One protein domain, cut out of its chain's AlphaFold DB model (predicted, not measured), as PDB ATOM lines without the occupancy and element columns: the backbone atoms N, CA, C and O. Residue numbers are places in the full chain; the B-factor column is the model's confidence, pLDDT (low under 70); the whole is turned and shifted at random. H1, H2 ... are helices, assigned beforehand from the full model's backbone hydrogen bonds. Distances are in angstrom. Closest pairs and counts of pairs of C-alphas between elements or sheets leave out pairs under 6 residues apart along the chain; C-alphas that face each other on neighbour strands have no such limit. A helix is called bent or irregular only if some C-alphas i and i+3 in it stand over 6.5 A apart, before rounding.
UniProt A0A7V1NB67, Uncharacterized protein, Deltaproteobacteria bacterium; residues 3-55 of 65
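This is residues 3 to 55 of the 65 residues of an uncharacterized protein of Deltaproteobacteria bacterium (UniProt A0A7V1NB67). One long helix, H3, has the short helix H1 set across its first part at about a right angle, and from H1 the chain swings out in a wide loop that has the short helix H2 at its far end and returns to the start of H3. Residues 3 to 7 run beside H3 before H1, while H2 and the last part of H3 stand free at opposite ends of the length. The printed part has 53 residues with three named helices, in the order H1, H2, H3 along the chain, and no named strand, and its class is all helix. The whole is loose, with a radius of gyration of the C-alphas of 13.9 A, and the C-alphas span 46 by 19 by 15 A.

H3, residues 35 to 54, is the longest helix. It touches H1, residues 8 to 14, with residues 37 to 42 alone, and 8 pairs of C-alphas lie within 8 A. The closest C-alphas of the two are those of Val 14 and Arg 38, 5.6 A apart. Their lines are about perpendicular, at 86 degrees, and their centres are 13.9 A apart. H2, residues 24 to 29, touches no helix: it is apart from H1 and also apart from H3. In H1 and H2 every O i to N i+4 pair is within hydrogen-bond range, and in H3 14 of 16 are.

H3 measures 28.1 A from its first to its last C-alpha, from C-alpha 35 at (13.076, 37.533, -33.723) to C-alpha 54 at (19.054, 12.339, -44.648). It is irregular, but only just: C-alphas 37 and 40 are 6.6 A apart, against about 5 A in a regular helix, and its line is a rough one. H1, Pro 8 to Val 14, begins with C-alpha 8 at (6.732, 37.086, -48.206) and measures 9.8 A. H2, Pro 24 to Phe 29, measures 8.6 A.

The two C-alphas farthest apart, those of Pro 24 and Gly 55, are 46.3 A apart. Residues 23 to 29, of which 24 to 29 belong to H2, stand free, and so do residues 49 to 55, of which 49 to 54 belong to H3. The body without these stretches has 39 residues and spans 32 by 19 by 12 A. The printed part has no cut. The link from H1 to H2 is short, with 9 residues, and the link from H2 to H3 is tight, with 5 residues. The mean pLDDT of the printed part is 84.7, and residues 19 to 21 are under 70.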
ATOM      1  N   ALA A   3       7.729  28.624 -50.414       87.88
ATOM      2  CA  ALA A   3       7.212  27.279 -50.702       87.88
ATOM      3  C   ALA A   3       6.812  26.469 -49.447       87.88
ATOM      4  O   ALA A   3       6.085  25.492 -49.556       87.88
ATOM      5  N   LEU A   4       7.261  26.881 -48.254       89.88
ATOM      6  CA  LEU A   4       6.870  26.295 -46.964       89.88
ATOM      7  C   LEU A   4       5.672  27.037 -46.333       89.88
ATOM      8  O   LEU A   4       5.375  26.834 -45.160       89.88
ATOM      9  N   GLY A   5       5.014  27.929 -47.084       91.69
ATOM     10  CA  GLY A   5       3.804  28.639 -46.663       91.69
ATOM     11  C   GLY A   5       4.029  29.895 -45.815       91.69
ATOM     12  O   GLY A   5       3.067  30.429 -45.267       91.69
ATOM     13  N   PHE A   6       5.264  30.391 -45.682       93.62
ATOM     14  CA  PHE A   6       5.526  31.617 -44.915       93.62
ATOM     15  C   PHE A   6       5.232  32.888 -45.732       93.62
ATOM     16  O   PHE A   6       5.614  32.944 -46.905       93.62
ATOM     17  N   PRO A   7       4.620  33.933 -45.131       90.69
ATOM     18  CA  PRO A   7       4.329  35.185 -45.828       90.69
ATOM     19  C   PRO A   7       5.597  35.857 -46.385       90.69
ATOM     20  O   PRO A   7       6.612  35.890 -45.680       90.69
ATOM     21  N   PRO A   8       5.554  36.471 -47.586       88.06
ATOM     22  CA  PRO A   8       6.732  37.086 -48.206       88.06
ATOM     23  C   PRO A   8       7.448  38.106 -47.315       88.06
ATOM     24  O   PRO A   8       8.665  38.049 -47.188       88.06
ATOM     25  N   HIS A   9       6.708  38.967 -46.610       84.50
ATOM     26  CA  HIS A   9       7.296  39.976 -45.722       84.50
ATOM     27  C   HIS A   9       8.070  39.364 -44.538       84.50
ATOM     28  O   HIS A   9       9.057  39.938 -44.090       84.50
ATOM     29  N   VAL A  10       7.666  38.188 -44.040       88.25
ATOM     30  CA  VAL A  10       8.414  37.466 -42.996       88.25
ATOM     31  C   VAL A  10       9.699  36.894 -43.587       88.25
ATOM     32  O   VAL A  10      10.765  37.014 -42.987       88.25
ATOM     33  N   VAL A  11       9.620  36.320 -44.792       89.75
ATOM     34  CA  VAL A  11      10.788  35.787 -45.505       89.75
ATOM     35  C   VAL A  11      11.801  36.897 -45.807       89.75
ATOM     36  O   VAL A  11      12.990  36.698 -45.585       89.75
ATOM     37  N   GLU A  12      11.354  38.083 -46.220       87.56
ATOM     38  CA  GLU A  12      12.226  39.249 -46.425       87.56
ATOM     39  C   GLU A  12      12.982  39.644 -45.150       87.56
ATOM     40  O   GLU A  12      14.188  39.886 -45.200       87.56
ATOM     41  N   LYS A  13      12.306  39.648 -43.992       85.56
ATOM     42  CA  LYS A  13      12.943  39.934 -42.696       85.56
ATOM     43  C   LYS A  13      13.940  38.850 -42.282       85.56
ATOM     44  O   LYS A  13      14.979  39.178 -41.713       85.56
ATOM     45  N   VAL A  14      13.659  37.578 -42.573       89.06
ATOM     46  CA  VAL A  14      14.615  36.475 -42.354       89.06
ATOM     47  C   VAL A  14      15.868  36.657 -43.214       89.06
ATOM     48  O   VAL A  14      16.976  36.495 -42.713       89.06
ATOM     49  N   LEU A  15      15.698  37.037 -44.482       88.00
ATOM     50  CA  LEU A  15      16.796  37.265 -45.428       88.00
ATOM     51  C   LEU A  15      17.522  38.600 -45.211       88.00
ATOM     52  O   LEU A  15      18.484  38.894 -45.916       88.00
ATOM     53  N   ASN A  16      17.062  39.414 -44.255       83.62
ATOM     54  CA  ASN A  16      17.535  40.779 -44.037       83.62
ATOM     55  C   ASN A  16      17.504  41.630 -45.326       83.62
ATOM     56  O   ASN A  16      18.362  42.482 -45.556       83.62
ATOM     57  N   HIS A  17      16.523  41.373 -46.195       84.50
ATOM     58  CA  HIS A  17      16.349  42.121 -47.431       84.50
ATOM     59  C   HIS A  17      15.828  43.526 -47.127       84.50
ATOM     60  O   HIS A  17      14.871  43.713 -46.372       84.50
ATOM     61  N   VAL A  18      16.444  44.530 -47.751       73.06
ATOM     62  CA  VAL A  18      15.934  45.900 -47.721       73.06
ATOM     63  C   VAL A  18      14.778  45.996 -48.710       73.06
ATOM     64  O   VAL A  18      14.988  45.978 -49.923       73.06
ATOM     65  N   THR A  19      13.554  46.108 -48.202       69.81
ATOM     66  CA  THR A  19      12.367  46.292 -49.042       69.81
ATOM     67  C   THR A  19      12.402  47.686 -49.681       69.81
ATOM     68  O   THR A  19      12.313  48.711 -48.994       69.81
ATOM     69  N   ALA A  20      12.534  47.744 -51.008       65.25
ATOM     70  CA  ALA A  20      12.384  48.988 -51.757       65.25
ATOM     71  C   ALA A  20      10.977  49.563 -51.511       65.25
ATOM     72  O   ALA A  20       9.982  48.850 -51.603       65.25
ATOM     73  N   GLY A  21      10.890  50.845 -51.149       66.69
ATOM     74  CA  GLY A  21       9.617  51.474 -50.778       66.69
ATOM     75  C   GLY A  21       9.247  51.369 -49.294       66.69
ATOM     76  O   GLY A  21       8.221  51.919 -48.898       66.69
ATOM     77  N   ALA A  22      10.092  50.771 -48.441       71.12
ATOM     78  CA  ALA A  22       9.997  50.986 -46.999       71.12
ATOM     79  C   ALA A  22      10.164  52.493 -46.728       71.12
ATOM     80  O   ALA A  22      11.256  53.057 -46.855       71.12
ATOM     81  N   GLY A  23       9.048  53.174 -46.468       74.88
ATOM     82  CA  GLY A  23       9.010  54.624 -46.314       74.88
ATOM     83  C   GLY A  23       9.886  55.119 -45.151       74.88
ATOM     84  O   GLY A  23      10.351  54.324 -44.329       74.88
ATOM     85  N   PRO A  24      10.094  56.442 -45.031       77.12
ATOM     86  CA  PRO A  24      10.900  57.035 -43.959       77.12
ATOM     87  C   PRO A  24      10.467  56.575 -42.561       77.12
ATOM     88  O   PRO A  24      11.307  56.346 -41.698       77.12
ATOM     89  N   LEU A  25       9.162  56.363 -42.369       82.06
ATOM     90  CA  LEU A  25       8.582  55.878 -41.119       82.06
ATOM     91  C   LEU A  25       9.109  54.496 -40.727       82.06
ATOM     92  O   LEU A  25       9.531  54.312 -39.591       82.06
ATOM     93  N   ALA A  26       9.151  53.539 -41.659       80.31
ATOM     94  CA  ALA A  26       9.669  52.204 -41.375       80.31
ATOM     95  C   ALA A  26      11.154  52.263 -40.979       80.31
ATOM     96  O   ALA A  26      11.558  51.606 -40.028       80.31
ATOM     97  N   ARG A  27      11.951  53.126 -41.626       75.44
ATOM     98  CA  ARG A  27      13.368  53.322 -41.265       75.44
ATOM     99  C   ARG A  27      13.572  53.916 -39.870       75.44
ATOM    100  O   ARG A  27      14.566  53.605 -39.222       75.44
ATOM    101  N   VAL A  28      12.672  54.788 -39.419       81.25
ATOM    102  CA  VAL A  28      12.791  55.451 -38.111       81.25
ATOM    103  C   VAL A  28      12.224  54.579 -36.989       81.25
ATOM    104  O   VAL A  28      12.872  54.437 -35.947       81.25
ATOM    105  N   PHE A  29      11.051  53.979 -37.212       80.31
ATOM    106  CA  PHE A  29      10.249  53.321 -36.178       80.31
ATOM    107  C   PHE A  29      10.355  51.794 -36.171       80.31
ATOM    108  O   PHE A  29      10.267  51.189 -35.106       80.31
ATOM    109  N   GLN A  30      10.578  51.141 -37.315       75.62
ATOM    110  CA  GLN A  30      10.656  49.679 -37.379       75.62
ATOM    111  C   GLN A  30      12.080  49.200 -37.058       75.62
ATOM    112  O   GLN A  30      12.823  48.763 -37.933       75.62
ATOM    113  N   ARG A  31      12.464  49.314 -35.779       76.12
ATOM    114  CA  ARG A  31      13.775  48.877 -35.252       76.12
ATOM    115  C   ARG A  31      13.757  47.497 -34.604       76.12
ATOM    116  O   ARG A  31      14.811  46.983 -34.241       76.12
ATOM    117  N   HIS A  32      12.570  46.927 -34.425       77.88
ATOM    118  CA  HIS A  32      12.429  45.590 -33.876       77.88
ATOM    119  C   HIS A  32      13.032  44.568 -34.833       77.88
ATOM    120  O   HIS A  32      12.876  44.648 -36.051       77.88
ATOM    121  N   ASP A  33      13.730  43.603 -34.254       70.94
ATOM    122  CA  ASP A  33      14.426  42.562 -34.991       70.94
ATOM    123  C   ASP A  33      13.480  41.462 -35.491       70.94
ATOM    124  O   ASP A  33      13.902  40.626 -36.282       70.94
ATOM    125  N   HIS A  34      12.208  41.457 -35.074       77.38
ATOM    126  CA  HIS A  34      11.221  40.445 -35.456       77.38
ATOM    127  C   HIS A  34      11.700  39.013 -35.138       77.38
ATOM    128  O   HIS A  34      11.448  38.075 -35.895       77.38
ATOM    129  N   ALA A  35      12.468  38.824 -34.053       79.69
ATOM    130  CA  ALA A  35      13.076  37.533 -33.723       79.69
ATOM    131  C   ALA A  35      12.054  36.383 -33.644       79.69
ATOM    132  O   ALA A  35      12.281  35.328 -34.239       79.69
ATOM    133  N   GLU A  36      10.907  36.604 -32.996       82.44
ATOM    134  CA  GLU A  36       9.881  35.564 -32.842       82.44
ATOM    135  C   GLU A  36       9.225  35.197 -34.182       82.44
ATOM    136  O   GLU A  36       9.039  34.021 -34.495       82.44
ATOM    137  N   GLU A  37       8.953  36.189 -35.033       83.56
ATOM    138  CA  GLU A  37       8.359  35.964 -36.357       83.56
ATOM    139  C   GLU A  37       9.335  35.258 -37.311       83.56
ATOM    140  O   GLU A  37       8.911  34.508 -38.192       83.56
ATOM    141  N   ARG A  38      10.648  35.446 -37.117       87.81
ATOM    142  CA  ARG A  38      11.707  34.786 -37.900       87.81
ATOM    143  C   ARG A  38      12.015  33.363 -37.435       87.81
ATOM    144  O   ARG A  38      12.498  32.562 -38.238       87.81
ATOM    145  N   ARG A  39      11.713  33.022 -36.179       91.62
ATOM    146  CA  ARG A  39      12.054  31.728 -35.567       91.62
ATOM    147  C   ARG A  39      11.406  30.547 -36.292       91.62
ATOM    148  O   ARG A  39      12.100  29.658 -36.781       91.62
ATOM    149  N   ARG A  40      10.077  30.553 -36.432       93.12
ATOM    150  CA  ARG A  40       9.323  29.444 -37.050       93.12
ATOM    151  C   ARG A  40       9.714  29.167 -38.519       93.12
ATOM    152  O   ARG A  40       9.851  27.987 -38.865       93.12
ATOM    153  N   PRO A  41       9.912  30.182 -39.389       93.50
ATOM    154  CA  PRO A  41      10.461  29.978 -40.731       93.50
ATOM    155  C   PRO A  41      11.824  29.285 -40.741       93.50
ATOM    156  O   PRO A  41      12.024  28.354 -41.523       93.50
ATOM    157  N   LEU A  42      12.739  29.710 -39.866       94.38
ATOM    158  CA  LEU A  42      14.094  29.162 -39.783       94.38
ATOM    159  C   LEU A  42      14.098  27.724 -39.264       94.38
ATOM    160  O   LEU A  42      14.743  26.871 -39.865       94.38
ATOM    161  N   GLU A  43      13.325  27.422 -38.222       95.62
ATOM    162  CA  GLU A  43      13.179  26.053 -37.705       95.62
ATOM    163  C   GLU A  43      12.594  25.103 -38.755       95.62
ATOM    164  O   GLU A  43      13.063  23.981 -38.931       95.62
ATOM    165  N   THR A  44      11.565  25.552 -39.478       94.94
ATOM    166  CA  THR A  44      10.905  24.734 -40.505       94.94
ATOM    167  C   THR A  44      11.820  24.503 -41.700       94.94
ATOM    168  O   THR A  44      11.880  23.395 -42.225       94.94
ATOM    169  N   TRP A  45      12.571  25.527 -42.103       94.69
ATOM    170  CA  TRP A  45      13.605  25.376 -43.117       94.69
ATOM    171  C   TRP A  45      14.710  24.418 -42.672       94.69
ATOM    172  O   TRP A  45      15.086  23.545 -43.446       94.69
ATOM    173  N   GLY A  46      15.173  24.528 -41.423       94.69
ATOM    174  CA  GLY A  46      16.164  23.621 -40.849       94.69
ATOM    175  C   GLY A  46      15.721  22.161 -40.922       94.69
ATOM    176  O   GLY A  46      16.468  21.329 -41.424       94.69
ATOM    177  N   ARG A  47      14.475  21.861 -40.527       94.12
ATOM    178  CA  ARG A  47      13.904  20.512 -40.687       94.12
ATOM    179  C   ARG A  47      13.900  20.053 -42.144       94.12
ATOM    180  O   ARG A  47      14.351  18.947 -42.413       94.12
ATOM    181  N   LYS A  48      13.484  20.909 -43.088       91.94
ATOM    182  CA  LYS A  48      13.472  20.532 -44.512       91.94
ATOM    183  C   LYS A  48      14.874  20.241 -45.054       91.94
ATOM    184  O   LYS A  48      15.043  19.328 -45.852       91.94
ATOM    185  N   VAL A  49      15.884  20.996 -44.622       91.75
ATOM    186  CA  VAL A  49      17.282  20.726 -44.988       91.75
ATOM    187  C   VAL A  49      17.731  19.369 -44.445       91.75
ATOM    188  O   VAL A  49      18.342  18.609 -45.189       91.75
ATOM    189  N   MET A  50      17.392  19.041 -43.194       92.88
ATOM    190  CA  MET A  50      17.711  17.731 -42.617       92.88
ATOM    191  C   MET A  50      17.034  16.589 -43.382       92.88
ATOM    192  O   MET A  50      17.718  15.647 -43.761       92.88
ATOM    193  N   GLU A  51      15.747  16.713 -43.720       89.44
ATOM    194  CA  GLU A  51      15.029  15.720 -44.542       89.44
ATOM    195  C   GLU A  51      15.717  15.464 -45.892       89.44
ATOM    196  O   GLU A  51      15.822  14.323 -46.346       89.44
ATOM    197  N   ILE A  52      16.208  16.530 -46.534       88.69
ATOM    198  CA  ILE A  52      16.919  16.443 -47.813       88.69
ATOM    199  C   ILE A  52      18.258  15.719 -47.654       88.69
ATOM    200  O   ILE A  52      18.597  14.863 -48.468       88.69
ATOM    201  N   VAL A  53      19.030  16.067 -46.623       88.44
ATOM    202  CA  VAL A  53      20.370  15.505 -46.393       88.44
ATOM    203  C   VAL A  53      20.299  14.049 -45.932       88.44
ATOM    204  O   VAL A  53      21.150  13.245 -46.309       88.44
ATOM    205  N   GLU A  54      19.282  13.697 -45.150       88.56
ATOM    206  CA  GLU A  54      19.054  12.339 -44.648       88.56
ATOM    207  C   GLU A  54      18.326  11.443 -45.664       88.56
ATOM    208  O   GLU A  54      18.300  10.225 -45.497       88.56
ATOM    209  N   GLY A  55      17.762  12.019 -46.733       81.56
ATOM    210  CA  GLY A  55      17.079  11.280 -47.797       81.56
ATOM    211  C   GLY A  55      15.725  10.700 -47.382       81.56
ATOM    212  O   GLY A  55      15.265   9.733 -47.985       81.56
TER     213      GLY A  55